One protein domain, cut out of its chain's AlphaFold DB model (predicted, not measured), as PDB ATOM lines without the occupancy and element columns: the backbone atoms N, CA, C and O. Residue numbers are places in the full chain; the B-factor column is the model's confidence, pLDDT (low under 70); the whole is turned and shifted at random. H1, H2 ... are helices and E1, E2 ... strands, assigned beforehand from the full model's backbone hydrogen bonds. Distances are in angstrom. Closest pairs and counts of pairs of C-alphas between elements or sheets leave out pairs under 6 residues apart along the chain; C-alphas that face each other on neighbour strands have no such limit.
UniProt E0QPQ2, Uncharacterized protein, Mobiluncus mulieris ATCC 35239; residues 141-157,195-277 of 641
ATOM      1  N   PRO A 141     -33.620  39.875 -35.160       81.25
ATOM      2  CA  PRO A 141     -34.988  40.269 -34.818       81.25
ATOM      3  C   PRO A 141     -35.604  39.490 -33.645       81.25
ATOM      4  O   PRO A 141     -36.272  40.080 -32.796       81.25
ATOM      5  N   TYR A 142     -35.355  38.182 -33.559       77.12
ATOM      6  CA  TYR A 142     -35.884  37.331 -32.485       77.12
ATOM      7  C   TYR A 142     -35.199  37.559 -31.124       77.12
ATOM      8  O   TYR A 142     -35.753  37.189 -30.087       77.12
ATOM      9  N   ASP A 143     -34.044  38.228 -31.103       73.44
ATOM     10  CA  ASP A 143     -33.372  38.654 -29.871       73.44
ATOM     11  C   ASP A 143     -34.009  39.900 -29.263       73.44
ATOM     12  O   ASP A 143     -33.913  40.140 -28.059       73.44
ATOM     13  N   LEU A 144     -34.658  40.706 -30.102       79.00
ATOM     14  CA  LEU A 144     -35.293  41.955 -29.704       79.00
ATOM     15  C   LEU A 144     -36.793  41.796 -29.490       79.00
ATOM     16  O   LEU A 144     -37.369  42.565 -28.724       79.00
ATOM     17  N   ILE A 145     -37.429  40.809 -30.123       85.38
ATOM     18  CA  ILE A 145     -38.870  40.570 -30.031       85.38
ATOM     19  C   ILE A 145     -39.180  39.303 -29.236       85.38
ATOM     20  O   ILE A 145     -38.599  38.245 -29.462       85.38
ATOM     21  N   GLY A 146     -40.109  39.422 -28.289       84.50
ATOM     22  CA  GLY A 146     -40.720  38.309 -27.570       84.50
ATOM     23  C   GLY A 146     -42.136  38.069 -28.070       84.50
ATOM     24  O   GLY A 146     -42.884  39.027 -28.283       84.50
ATOM     25  N   LEU A 147     -42.503  36.799 -28.249       88.56
ATOM     26  CA  LEU A 147     -43.852  36.390 -28.627       88.56
ATOM     27  C   LEU A 147     -44.339  35.349 -27.633       88.56
ATOM     28  O   LEU A 147     -43.948  34.189 -27.700       88.56
ATOM     29  N   GLU A 148     -45.219  35.764 -26.735       87.94
ATOM     30  CA  GLU A 148     -45.727  34.893 -25.689       87.94
ATOM     31  C   GLU A 148     -47.196  34.561 -25.900       87.94
ATOM     32  O   GLU A 148     -48.005  35.433 -26.222       87.94
ATOM     33  N   ILE A 149     -47.543  33.300 -25.668       87.00
ATOM     34  CA  ILE A 149     -48.914  32.800 -25.670       87.00
ATOM     35  C   ILE A 149     -49.262  32.335 -24.261       87.00
ATOM     36  O   ILE A 149     -48.470  31.671 -23.596       87.00
ATOM     37  N   GLU A 150     -50.461  32.678 -23.811       85.25
ATOM     38  CA  GLU A 150     -51.037  32.180 -22.570       85.25
ATOM     39  C   GLU A 150     -51.489  30.729 -22.795       85.25
ATOM     40  O   GLU A 150     -52.559  30.483 -23.351       85.25
ATOM     41  N   ALA A 151     -50.649  29.761 -22.426       77.62
ATOM     42  CA  ALA A 151     -50.888  28.335 -22.640       77.62
ATOM     43  C   ALA A 151     -50.993  27.581 -21.300       77.62
ATOM     44  O   ALA A 151     -50.416  28.013 -20.301       77.62
ATOM     45  N   PRO A 152     -51.725  26.453 -21.248       70.12
ATOM     46  CA  PRO A 152     -51.804  25.620 -20.050       70.12
ATOM     47  C   PRO A 152     -50.420  25.183 -19.556       70.12
ATOM     48  O   PRO A 152     -49.581  24.782 -20.359       70.12
ATOM     49  N   THR A 153     -50.183  25.203 -18.243       63.03
ATOM     50  CA  THR A 153     -48.968  24.627 -17.640       63.03
ATOM     51  C   THR A 153     -48.923  23.107 -17.793       63.03
ATOM     52  O   THR A 153     -47.850  22.532 -17.986       63.03
ATOM     53  N   HIS A 154     -50.097  22.473 -17.811       60.75
ATOM     54  CA  HIS A 154     -50.284  21.034 -17.966       60.75
ATOM     55  C   HIS A 154     -51.318  20.712 -19.047       60.75
ATOM     56  O   HIS A 154     -52.205  21.519 -19.340       60.75
ATOM     57  N   ALA A 155     -51.235  19.501 -19.603       56.12
ATOM     58  CA  ALA A 155     -52.159  19.035 -20.627       56.12
ATOM     59  C   ALA A 155     -53.622  19.090 -20.128       56.12
ATOM     60  O   ALA A 155     -53.961  18.444 -19.131       56.12
ATOM     61  N   PRO A 156     -54.515  19.851 -20.789       54.06
ATOM     62  CA  PRO A 156     -55.918  19.900 -20.400       54.06
ATOM     63  C   PRO A 156     -56.611  18.570 -20.729       54.06
ATOM     64  O   PRO A 156     -56.538  18.090 -21.858       54.06
ATOM     65  N   ALA A 157     -57.325  17.991 -19.760       54.53
ATOM     66  CA  ALA A 157     -58.186  16.832 -19.999       54.53
ATOM     67  C   ALA A 157     -59.515  17.256 -20.647       54.53
ATOM     68  O   ALA A 157     -60.121  18.248 -20.232       54.53
ATOM     69  N   GLY A 195     -59.360  21.611 -10.488       45.72
ATOM     70  CA  GLY A 195     -58.618  22.776 -10.979       45.72
ATOM     71  C   GLY A 195     -58.757  22.961 -12.492       45.72
ATOM     72  O   GLY A 195     -58.656  21.999 -13.257       45.72
ATOM     73  N   LEU A 196     -59.002  24.189 -12.956       51.22
ATOM     74  CA  LEU A 196     -58.628  24.558 -14.327       51.22
ATOM     75  C   LEU A 196     -57.092  24.508 -14.411       51.22
ATOM     76  O   LEU A 196     -56.448  24.884 -13.433       51.22
ATOM     77  N   PRO A 197     -56.498  24.030 -15.519       60.38
ATOM     78  CA  PRO A 197     -55.054  24.112 -15.673       60.38
ATOM     79  C   PRO A 197     -54.648  25.581 -15.591       60.38
ATOM     80  O   PRO A 197     -55.253  26.427 -16.258       60.38
ATOM     81  N   GLU A 198     -53.660  25.868 -14.751       68.25
ATOM     82  CA  GLU A 198     -53.105  27.206 -14.636       68.25
ATOM     83  C   GLU A 198     -52.569  27.632 -16.005       68.25
ATOM     84  O   GLU A 198     -51.965  26.843 -16.739       68.25
ATOM     85  N   LEU A 199     -52.883  28.860 -16.401       74.88
ATOM     86  CA  LEU A 199     -52.393  29.421 -17.646       74.88
ATOM     87  C   LEU A 199     -51.108  30.183 -17.349       74.88
ATOM     88  O   LEU A 199     -51.088  31.046 -16.476       74.88
ATOM     89  N   ALA A 200     -50.053  29.883 -18.096       76.25
ATOM     90  CA  ALA A 200     -48.784  30.583 -18.003       76.25
ATOM     91  C   ALA A 200     -48.415  31.186 -19.358       76.25
ATOM     92  O   ALA A 200     -48.666  30.606 -20.418       76.25
ATOM     93  N   TRP A 201     -47.793  32.361 -19.321       81.19
ATOM     94  CA  TRP A 201     -47.196  32.962 -20.508       81.19
ATOM     95  C   TRP A 201     -45.977  32.151 -20.934       81.19
ATOM     96  O   TRP A 201     -45.047  31.966 -20.150       81.19
ATOM     97  N   ARG A 202     -45.989  31.681 -22.180       76.12
ATOM     98  CA  ARG A 202     -44.910  30.896 -22.779       76.12
ATOM     99  C   ARG A 202     -44.414  31.553 -24.041       76.12
ATOM    100  O   ARG A 202     -45.207  31.835 -24.935       76.12
ATOM    101  N   ASP A 203     -43.110  31.768 -24.106       77.88
ATOM    102  CA  ASP A 203     -42.459  32.300 -25.290       77.88
ATOM    103  C   ASP A 203     -42.367  31.220 -26.368       77.88
ATOM    104  O   ASP A 203     -41.955  30.093 -26.105       77.88
ATOM    105  N   ILE A 204     -42.778  31.573 -27.578       78.75
ATOM    106  CA  ILE A 204     -42.735  30.704 -28.755       78.75
ATOM    107  C   ILE A 204     -41.882  31.312 -29.877       78.75
ATOM    108  O   ILE A 204     -41.861  30.795 -30.996       78.75
ATOM    109  N   CYS A 205     -41.208  32.434 -29.609       73.38
ATOM    110  CA  CYS A 205     -40.329  33.087 -30.568       73.38
ATOM    111  C   CYS A 205     -39.030  32.289 -30.727       73.38
ATOM    112  O   CYS A 205     -38.321  32.075 -29.749       73.38
ATOM    113  N   GLY A 206     -38.686  31.906 -31.960       67.12
ATOM    114  CA  GLY A 206     -37.444  31.194 -32.271       67.12
ATOM    115  C   GLY A 206     -36.846  31.585 -33.631       67.12
ATOM    116  O   GLY A 206     -37.493  32.276 -34.421       67.12
ATOM    117  N   PRO A 207     -35.632  31.113 -33.961       56.91
ATOM    118  CA  PRO A 207     -34.857  31.517 -35.141       56.91
ATOM    119  C   PRO A 207     -35.472  31.045 -36.463       56.91
ATOM    120  O   PRO A 207     -35.088  31.516 -37.525       56.91
ATOM    121  N   ALA A 208     -36.411  30.097 -36.436       57.19
ATOM    122  CA  ALA A 208     -37.101  29.599 -37.624       57.19
ATOM    123  C   ALA A 208     -38.454  30.295 -37.868       57.19
ATOM    124  O   ALA A 208     -39.222  29.852 -38.727       57.19
ATOM    125  N   MET A 209     -38.744  31.357 -37.108       75.31
ATOM    126  CA  MET A 209     -39.999  32.096 -37.143       75.31
ATOM    127  C   MET A 209     -40.024  33.123 -38.277       75.31
ATOM    128  O   MET A 209     -39.080  33.892 -38.463       75.31
ATOM    129  N   THR A 210     -41.148  33.201 -38.985       87.00
ATOM    130  CA  THR A 210     -41.552  34.448 -39.647       87.00
ATOM    131  C   THR A 210     -42.777  35.002 -38.943       87.00
ATOM    132  O   THR A 210     -43.689  34.256 -38.587       87.00
ATOM    133  N   LEU A 211     -42.784  36.310 -38.708       91.88
ATOM    134  CA  LEU A 211     -43.847  36.991 -37.987       91.88
ATOM    135  C   LEU A 211     -44.262  38.243 -38.747       91.88
ATOM    136  O   LEU A 211     -43.435  39.063 -39.132       91.88
ATOM    137  N   GLN A 212     -45.560  38.381 -38.959       95.19
ATOM    138  CA  GLN A 212     -46.157  39.533 -39.604       95.19
ATOM    139  C   GLN A 212     -47.229  40.093 -38.683       95.19
ATOM    140  O   GLN A 212     -48.131  39.367 -38.279       95.19
ATOM    141  N   ILE A 213     -47.124  41.371 -38.346       94.69
ATOM    142  CA  ILE A 213     -48.120  42.091 -37.556       94.69
ATOM    143  C   ILE A 213     -48.654  43.215 -38.419       94.69
ATOM    144  O   ILE A 213     -47.866  43.993 -38.944       94.69
ATOM    145  N   ARG A 214     -49.970  43.356 -38.510       94.06
ATOM    146  CA  ARG A 214     -50.621  44.523 -39.101       94.06
ATOM    147  C   ARG A 214     -51.651  45.059 -38.124       94.06
ATOM    148  O   ARG A 214     -52.441  44.292 -37.591       94.06
ATOM    149  N   ARG A 215     -51.657  46.370 -37.904       91.31
ATOM    150  CA  ARG A 215     -52.669  47.076 -37.105       91.31
ATOM    151  C   ARG A 215     -52.955  48.437 -37.724       91.31
ATOM    152  O   ARG A 215     -52.064  48.999 -38.359       91.31
ATOM    153  N   GLY A 216     -54.147  48.985 -37.521       86.62
ATOM    154  CA  GLY A 216     -54.470  50.313 -38.035       86.62
ATOM    155  C   GLY A 216     -55.938  50.523 -38.355       86.62
ATOM    156  O   GLY A 216     -56.803  49.771 -37.914       86.62
ATOM    157  N   ALA A 217     -56.180  51.551 -39.154       81.50
ATOM    158  CA  ALA A 217     -57.465  51.890 -39.737       81.50
ATOM    159  C   ALA A 217     -57.471  51.661 -41.261       81.50
ATOM    160  O   ALA A 217     -56.434  51.426 -41.883       81.50
ATOM    161  N   ALA A 218     -58.651  51.715 -41.872       77.75
ATOM    162  CA  ALA A 218     -58.819  51.710 -43.319       77.75
ATOM    163  C   ALA A 218     -58.489  53.092 -43.907       77.75
ATOM    164  O   ALA A 218     -58.928  54.100 -43.361       77.75
ATOM    165  N   SER A 219     -57.786  53.138 -45.045       64.69
ATOM    166  CA  SER A 219     -57.487  54.387 -45.775       64.69
ATOM    167  C   SER A 219     -58.583  54.849 -46.729       64.69
ATOM    168  O   SER A 219     -58.590  55.999 -47.143       64.69
ATOM    169  N   GLN A 220     -59.490  53.955 -47.130       59.50
ATOM    170  CA  GLN A 220     -60.417  54.235 -48.233       59.50
ATOM    171  C   GLN A 220     -61.630  55.085 -47.819       59.50
ATOM    172  O   GLN A 220     -62.308  55.639 -48.684       59.50
ATOM    173  N   GLY A 221     -61.894  55.218 -46.515       61.31
ATOM    174  CA  GLY A 221     -62.991  56.024 -45.973       61.31
ATOM    175  C   GLY A 221     -62.618  57.494 -45.775       61.31
ATOM    176  O   GLY A 221     -61.447  57.840 -45.674       61.31
ATOM    177  N   VAL A 222     -63.627  58.370 -45.699       70.69
ATOM    178  CA  VAL A 222     -63.407  59.793 -45.360       70.69
ATOM    179  C   VAL A 222     -63.049  59.977 -43.885       70.69
ATOM    180  O   VAL A 222     -62.311  60.891 -43.520       70.69
ATOM    181  N   LEU A 223     -63.567  59.082 -43.042       77.56
ATOM    182  CA  LEU A 223     -63.234  58.973 -41.630       77.56
ATOM    183  C   LEU A 223     -62.435  57.687 -41.386       77.56
ATOM    184  O   LEU A 223     -62.693  56.680 -42.057       77.56
ATOM    185  N   PRO A 224     -61.483  57.684 -40.435       76.69
ATOM    186  CA  PRO A 224     -60.713  56.489 -40.126       76.69
ATOM    187  C   PRO A 224     -61.615  55.430 -39.489       76.69
ATOM    188  O   PRO A 224     -62.192  55.652 -38.425       76.69
ATOM    189  N   VAL A 225     -61.694  54.262 -40.122       82.19
ATOM    190  CA  VAL A 225     -62.432  53.097 -39.612       82.19
ATOM    191  C   VAL A 225     -61.432  52.092 -39.064       82.19
ATOM    192  O   VAL A 225     -60.549  51.653 -39.805       82.19
ATOM    193  N   ALA A 226     -61.545  51.719 -37.790       87.19
ATOM    194  CA  ALA A 226     -60.618  50.771 -37.181       87.19
ATOM    195  C   ALA A 226     -60.681  49.411 -37.896       87.19
ATOM    196  O   ALA A 226     -61.753  48.864 -38.147       87.19
ATOM    197  N   GLN A 227     -59.521  48.839 -38.211       89.88
ATOM    198  CA  GLN A 227     -59.421  47.505 -38.794       89.88
ATOM    199  C   GLN A 227     -58.915  46.511 -37.757       89.88
ATOM    200  O   GLN A 227     -58.068  46.834 -36.926       89.88
ATOM    201  N   ALA A 228     -59.416  45.277 -37.843       92.69
ATOM    202  CA  ALA A 228     -58.919  44.178 -37.030       92.69
ATOM    203  C   ALA A 228     -57.426  43.967 -37.300       92.69
ATOM    204  O   ALA A 228     -57.031  43.593 -38.407       92.69
ATOM    205  N   GLY A 229     -56.605  44.207 -36.283       93.56
ATOM    206  CA  GLY A 229     -55.188  43.922 -36.333       93.56
ATOM    207  C   GLY A 229     -54.944  42.418 -36.332       93.56
ATOM    208  O   GLY A 229     -55.590  41.660 -35.605       93.56
ATOM    209  N   THR A 230     -53.994  41.981 -37.147       95.44
ATOM    210  CA  THR A 230     -53.624  40.577 -37.295       95.44
ATOM    211  C   THR A 230     -52.166  40.368 -36.929       95.44
ATOM    212  O   THR A 230     -51.300  41.177 -37.261       95.44
ATOM    213  N   LEU A 231     -51.888  39.257 -36.253       95.56
ATOM    214  CA  LEU A 231     -50.541  38.728 -36.088       95.56
ATOM    215  C   LEU A 231     -50.526  37.325 -36.679       95.56
ATOM    216  O   LEU A 231     -51.242  36.445 -36.212       95.56
ATOM    217  N   THR A 232     -49.701  37.117 -37.694       95.25
ATOM    218  CA  THR A 232     -49.480  35.810 -38.304       95.25
ATOM    219  C   THR A 232     -48.068  35.370 -37.986       95.25
ATOM    220  O   THR A 232     -47.111  36.089 -38.269       95.25
ATOM    221  N   VAL A 233     -47.931  34.181 -37.415       91.81
ATOM    222  CA  VAL A 233     -46.632  33.569 -37.143       91.81
ATOM    223  C   VAL A 233     -46.544  32.223 -37.840       91.81
ATOM    224  O   VAL A 233     -47.466  31.411 -37.773       91.81
ATOM    225  N   THR A 234     -45.432  31.997 -38.529       90.25
ATOM    226  CA  THR A 234     -45.098  30.702 -39.117       90.25
ATOM    227  C   THR A 234     -43.932  30.106 -38.356       90.25
ATOM    228  O   THR A 234     -42.848  30.685 -38.306       90.25
ATOM    229  N   LEU A 235     -44.170  28.939 -37.772       83.81
ATOM    230  CA  LEU A 235     -43.217  28.160 -37.000       83.81
ATOM    231  C   LEU A 235     -42.850  26.908 -37.800       83.81
ATOM    232  O   LEU A 235     -43.725  26.225 -38.337       83.81
ATOM    233  N   LYS A 236     -41.557  26.597 -37.883       79.94
ATOM    234  CA  LYS A 236     -41.065  25.370 -38.525       79.94
ATOM    235  C   LYS A 236     -40.740  24.323 -37.468       79.94
ATOM    236  O   LYS A 236     -40.211  24.668 -36.421       79.94
ATOM    237  N   ASN A 237     -40.999  23.058 -37.783       72.94
ATOM    238  CA  ASN A 237     -40.701  21.889 -36.951       72.94
ATOM    239  C   ASN A 237     -41.432  21.875 -35.596       72.94
ATOM    240  O   ASN A 237     -40.961  21.233 -34.665       72.94
ATOM    241  N   ILE A 238     -42.575  22.562 -35.480       72.38
ATOM    242  CA  ILE A 238     -43.396  22.586 -34.259       72.38
ATOM    243  C   ILE A 238     -44.723  21.881 -34.517       72.38
ATOM    244  O   ILE A 238     -45.434  22.221 -35.467       72.38
ATOM    245  N   ASP A 239     -45.081  20.940 -33.641       70.69
ATOM    246  CA  ASP A 239     -46.452  20.445 -33.534       70.69
ATOM    247  C   ASP A 239     -47.228  21.336 -32.539       70.69
ATOM    248  O   ASP A 239     -46.899  21.369 -31.349       70.69
ATOM    249  N   PRO A 240     -48.270  22.068 -32.974       71.69
ATOM    250  CA  PRO A 240     -49.031  22.945 -32.083       71.69
ATOM    251  C   PRO A 240     -49.726  22.202 -30.931       71.69
ATOM    252  O   PRO A 240     -50.090  22.825 -29.931       71.69
ATOM    253  N   ARG A 241     -49.912  20.880 -31.046       68.25
ATOM    254  CA  ARG A 241     -50.514  20.044 -29.997       68.25
ATOM    255  C   ARG A 241     -49.584  19.856 -28.806       68.25
ATOM    256  O   ARG A 241     -50.070  19.775 -27.683       68.25
ATOM    257  N   GLU A 242     -48.274  19.826 -29.041       66.69
ATOM    258  CA  GLU A 242     -47.257  19.712 -27.984       66.69
ATOM    259  C   GLU A 242     -47.204  20.976 -27.122       66.69
ATOM    260  O   GLU A 242     -46.915  20.913 -25.932       66.69
ATOM    261  N   LEU A 243     -47.572  22.116 -27.709       67.75
ATOM    262  CA  LEU A 243     -47.685  23.406 -27.031       67.75
ATOM    263  C   LEU A 243     -49.091  23.678 -26.466       67.75
ATOM    264  O   LEU A 243     -49.343  24.765 -25.945       67.75
ATOM    265  N   TRP A 244     -50.015  22.716 -26.586       72.81
ATOM    266  CA  TRP A 244     -51.420  22.825 -26.168       72.81
ATOM    267  C   TRP A 244     -52.125  24.085 -26.688       72.81
ATOM    268  O   TRP A 244     -52.981  24.667 -26.014       72.81
ATOM    269  N   LEU A 245     -51.769  24.505 -27.904       77.81
ATOM    270  CA  LEU A 245     -52.359  25.677 -28.531       77.81
ATOM    271  C   LEU A 245     -53.813  25.385 -28.902       77.81
ATOM    272  O   LEU A 245     -54.118  24.362 -29.516       77.81
ATOM    273  N   ARG A 246     -54.721  26.296 -28.547       76.62
ATOM    274  CA  ARG A 246     -56.154  26.196 -28.857       76.62
ATOM    275  C   ARG A 246     -56.741  27.556 -29.204       76.62
ATOM    276  O   ARG A 246     -56.194  28.597 -28.845       76.62
ATOM    277  N   HIS A 247     -57.869  27.544 -29.901       83.94
ATOM    278  CA  HIS A 247     -58.586  28.771 -30.229       83.94
ATOM    279  C   HIS A 247     -58.893  29.586 -28.959       83.94
ATOM    280  O   HIS A 247     -59.279  29.031 -27.931       83.94
ATOM    281  N   GLY A 248     -58.719  30.904 -29.035       85.50
ATOM    282  CA  GLY A 248     -59.012  31.849 -27.959       85.50
ATOM    283  C   GLY A 248     -57.886  32.090 -26.948       85.50
ATOM    284  O   GLY A 248     -58.050  32.967 -26.104       85.50
ATOM    285  N   LEU A 249     -56.752  31.377 -27.016       87.94
ATOM    286  CA  LEU A 249     -55.601  31.672 -26.146       87.94
ATOM    287  C   LEU A 249     -55.059  33.078 -26.409       87.94
ATOM    288  O   LEU A 249     -54.958  33.490 -27.567       87.94
ATOM    289  N   LYS A 250     -54.693  33.807 -25.352       92.00
ATOM    290  CA  LYS A 250     -54.143  35.160 -25.485       92.00
ATOM    291  C   LYS A 250     -52.723  35.121 -26.022       92.00
ATOM    292  O   LYS A 250     -51.959  34.210 -25.714       92.00
ATOM    293  N   VAL A 251     -52.362  36.147 -26.779       92.75
ATOM    294  CA  VAL A 251     -51.001  36.383 -27.256       92.75
ATOM    295  C   VAL A 251     -50.567  37.795 -26.911       92.75
ATOM    296  O   VAL A 251     -51.374  38.730 -26.930       92.75
ATOM    297  N   ARG A 252     -49.273  37.957 -26.651       92.50
ATOM    298  CA  ARG A 252     -48.614  39.256 -26.579       92.50
ATOM    299  C   ARG A 252     -47.293  39.213 -27.331       92.50
ATOM    300  O   ARG A 252     -46.477  38.319 -27.133       92.50
ATOM    301  N   CYS A 253     -47.092  40.199 -28.191       91.31
ATOM    302  CA  CYS A 253     -45.826  40.474 -28.848       91.31
ATOM    303  C   CYS A 253     -45.264  41.767 -28.271       91.31
ATOM    304  O   CYS A 253     -45.978  42.770 -28.182       91.31
ATOM    305  N   TYR A 254     -44.002  41.746 -27.865       86.38
ATOM    306  CA  TYR A 254     -43.366  42.870 -27.196       86.38
ATOM    307  C   TYR A 254     -41.891  42.976 -27.552       86.38
ATOM    308  O   TYR A 254     -41.243  42.003 -27.932       86.38
ATOM    309  N   HIS A 255     -41.342  44.169 -27.381       81.44
ATOM    310  CA  HIS A 255     -39.912  44.389 -27.472       81.44
ATOM    311  C   HIS A 255     -39.239  43.985 -26.156       81.44
ATOM    312  O   HIS A 255     -39.566  44.521 -25.098       81.44
ATOM    313  N   ARG A 256     -38.312  43.025 -26.188       75.12
ATOM    314  CA  ARG A 256     -37.740  42.380 -24.994       75.12
ATOM    315  C   ARG A 256     -36.994  43.341 -24.082       75.12
ATOM    316  O   ARG A 256     -37.108  43.211 -22.867       75.12
ATOM    317  N   LEU A 257     -36.268  44.300 -24.656       71.00
ATOM    318  CA  LEU A 257     -35.447  45.232 -23.879       71.00
ATOM    319  C   LEU A 257     -36.297  46.297 -23.178       71.00
ATOM    320  O   LEU A 257     -36.080  46.589 -22.010       71.00
ATOM    321  N   THR A 258     -37.285  46.860 -23.877       66.31
ATOM    322  CA  THR A 258     -38.132  47.938 -23.325       66.31
ATOM    323  C   THR A 258     -39.406  47.435 -22.674       66.31
ATOM    324  O   THR A 258     -40.099  48.208 -22.021       66.31
ATOM    325  N   ARG A 259     -39.757  46.162 -22.889       74.50
ATOM    326  CA  ARG A 259     -41.032  45.562 -22.474       74.50
ATOM    327  C   ARG A 259     -42.256  46.294 -23.028       74.50
ATOM    328  O   ARG A 259     -43.350  46.162 -22.485       74.50
ATOM    329  N   GLN A 260     -42.092  47.048 -24.113       77.56
ATOM    330  CA  GLN A 260     -43.199  47.716 -24.784       77.56
ATOM    331  C   GLN A 260     -43.956  46.739 -25.676       77.56
ATOM    332  O   GLN A 260     -43.358  45.988 -26.451       77.56
ATOM    333  N   LEU A 261     -45.280  46.768 -25.563       86.12
ATOM    334  CA  LEU A 261     -46.173  45.943 -26.363       86.12
ATOM    335  C   LEU A 261     -46.211  46.449 -27.809       86.12
ATOM    336  O   LEU A 261     -46.352  47.641 -28.072       86.12
ATOM    337  N   ILE A 262     -46.125  45.511 -28.745       90.00
ATOM    338  CA  ILE A 262     -46.272  45.741 -30.188       90.00
ATOM    339  C   ILE A 262     -47.659  45.275 -30.641       90.00
ATOM    340  O   ILE A 262     -48.298  45.928 -31.471       90.00
ATOM    341  N   PHE A 263     -48.137  44.166 -30.072       92.81
ATOM    342  CA  PHE A 263     -49.435  43.577 -30.381       92.81
ATOM    343  C   PHE A 263     -49.953  42.739 -29.211       92.81
ATOM    344  O   PHE A 263     -49.188  42.012 -28.578       92.81
ATOM    345  N   THR A 264     -51.261  42.771 -28.984       94.00
ATOM    346  CA  THR A 264     -51.974  41.853 -28.094       94.00
ATOM    347  C   THR A 264     -53.229  41.353 -28.792       94.00
ATOM    348  O   THR A 264     -53.840  42.062 -29.592       94.00
ATOM    349  N   GLY A 265     -53.610  40.108 -28.524       94.00
ATOM    350  CA  GLY A 265     -54.762  39.509 -29.181       94.00
ATOM    351  C   GLY A 265     -55.040  38.090 -28.721       94.00
ATOM    352  O   GLY A 265     -54.597  37.670 -27.652       94.00
ATOM    353  N   TYR A 266     -55.763  37.347 -29.552       93.56
ATOM    354  CA  TYR A 266     -56.225  35.994 -29.260       93.56
ATOM    355  C   TYR A 266     -56.032  35.083 -30.472       93.56
ATOM    356  O   TYR A 266     -56.175  35.527 -31.614       93.56
ATOM    357  N   LEU A 267     -55.729  33.804 -30.237       92.06
ATOM    358  CA  LEU A 267     -55.535  32.820 -31.301       92.06
ATOM    359  C   LEU A 267     -56.861  32.562 -32.015       92.06
ATOM    360  O   LEU A 267     -57.769  31.953 -31.452       92.06
ATOM    361  N   ARG A 268     -56.975  32.999 -33.270       91.44
ATOM    362  CA  ARG A 268     -58.183  32.826 -34.083       91.44
ATOM    363  C   ARG A 268     -58.127  31.549 -34.903       91.44
ATOM    364  O   ARG A 268     -59.122  30.832 -34.994       91.44
ATOM    365  N   LYS A 269     -56.988  31.265 -35.525       89.62
ATOM    366  CA  LYS A 269     -56.856  30.135 -36.441       89.62
ATOM    367  C   LYS A 269     -55.475  29.516 -36.334       89.62
ATOM    368  O   LYS A 269     -54.487  30.189 -36.065       89.62
ATOM    369  N   MET A 270     -55.434  28.214 -36.562       88.00
ATOM    370  CA  MET A 270     -54.223  27.415 -36.602       88.00
ATOM    371  C   MET A 270     -54.286  26.533 -37.843       88.00
ATOM    372  O   MET A 270     -55.309  25.899 -38.108       88.00
ATOM    373  N   LYS A 271     -53.192  26.488 -38.596       88.00
ATOM    374  CA  LYS A 271     -53.000  25.586 -39.727       88.00
ATOM    375  C   LYS A 271     -51.733  24.778 -39.479       88.00
ATOM    376  O   LYS A 271     -50.696  25.346 -39.148       88.00
ATOM    377  N   TYR A 272     -51.820  23.463 -39.628       85.12
ATOM    378  CA  TYR A 272     -50.677  22.567 -39.506       85.12
ATOM    379  C   TYR A 272     -50.519  21.772 -40.798       85.12
ATOM    380  O   TYR A 272     -51.463  21.120 -41.246       85.12
ATOM    381  N   GLU A 273     -49.333  21.843 -41.391       84.00
ATOM    382  CA  GLU A 273     -48.974  21.145 -42.622       84.00
ATOM    383  C   GLU A 273     -47.885  20.106 -42.313       84.00
ATOM    384  O   GLU A 273     -46.692  20.437 -42.269       84.00
ATOM    385  N   PRO A 274     -48.273  18.842 -42.055       75.56
ATOM    386  CA  PRO A 274     -47.312  17.773 -41.836       75.56
ATOM    387  C   PRO A 274     -46.627  17.402 -43.157       75.56
ATOM    388  O   PRO A 274     -47.292  17.151 -44.163       75.56
ATOM    389  N   ARG A 275     -45.294  17.299 -43.157       69.62
ATOM    390  CA  ARG A 275     -44.544  16.681 -44.263       69.62
ATOM    391  C   ARG A 275     -44.292  15.200 -43.982       69.62
ATOM    392  O   ARG A 275     -44.071  14.808 -42.839       69.62
ATOM    393  N   LYS A 276     -44.333  14.373 -45.033       48.69
ATOM    394  CA  LYS A 276     -44.023  12.936 -44.955       48.69
ATOM    395  C   LYS A 276     -42.507  12.736 -44.801       48.69
ATOM    396  O   LYS A 276     -41.752  13.197 -45.650       48.69
ATOM    397  N   GLY A 277     -42.083  12.038 -43.747       54.12
ATOM    398  CA  GLY A 277     -40.685  11.668 -43.484       54.12
ATOM    399  C   GLY A 277     -40.475  11.175 -42.045       54.12
ATOM    400  O   GLY A 277     -41.248  11.525 -41.157       54.12
TER     401      GLY A 277
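What this domain is: This is residues 141 to 157 and 195 to 277 of the 641 residues of an uncharacterized protein of Mobiluncus mulieris ATCC 35239 (UniProt E0QPQ2). Look for a loose sandwich: a strongly twisted sheet of four strands, E2, E1, E5 and E6, with the long hairpin of E3 and E4 crossing over it, the two sheets only partly face to face. E6 bends sharply, and the small helix H1 only grazes the larger sheet. The printed part has 100 residues, in the order H1, E1, E2, E3, E4, E5, E6, and is mostly strand; both sheets are antiparallel, the larger in the order E2, E1, E5, E6. It is only just loose, close to compact, with a radius of gyration of the C-alphas of 15.6 A and spans of 49 by 38 by 29 A.

Where its parts are: Find C-alpha 141 at (-34.988, 40.269, -34.818), where H1, residues 141 to 144, begins. E1 follows at residues 145 to 152, 22.1 A long, then E2 at 199 to 203. E3, residues 210 to 218, measures 24.7 A and E4, 225 to 236, 35.0 A. E5 is residues 250 to 255; E6, 261 to 273, spans 29.8 A and ends at C-alpha 273, (-48.974, 21.145, -42.622).

How they stand to each other: Beside E1, find E2 with N 149 and O 202 at 2.9 A, and E5 with N 148 and O 252 at 2.9 A. E5 and E6 form a hairpin, with N 251 and O 265 at 2.8 A; E6 bends by 77 degrees at residue 266. The hairpin E3 and E4 has N 214 and O 230 at 2.8 A. Its strands stand at 78 degrees to those of the larger sheet; the closest C-alphas of E3 and E6, Ile 213 and Phe 263, are 7.4 A apart. E1 is apart from E3 and E4. H1 is too short for an O i to N i+4 pair; its one O i to N i+3 pair is within range.

The domain as a whole: The C-alphas farthest apart, Val 222 and Gly 277, are 53.3 A apart. Residues 158 to 194 are not printed, and 10.8 A separates C-alphas 157 and 195. The link E4 to E5 is long. Mean pLDDT of the printed part is 78.7; 22 residues are under 70, among them 153 to 157 and 195 to 198.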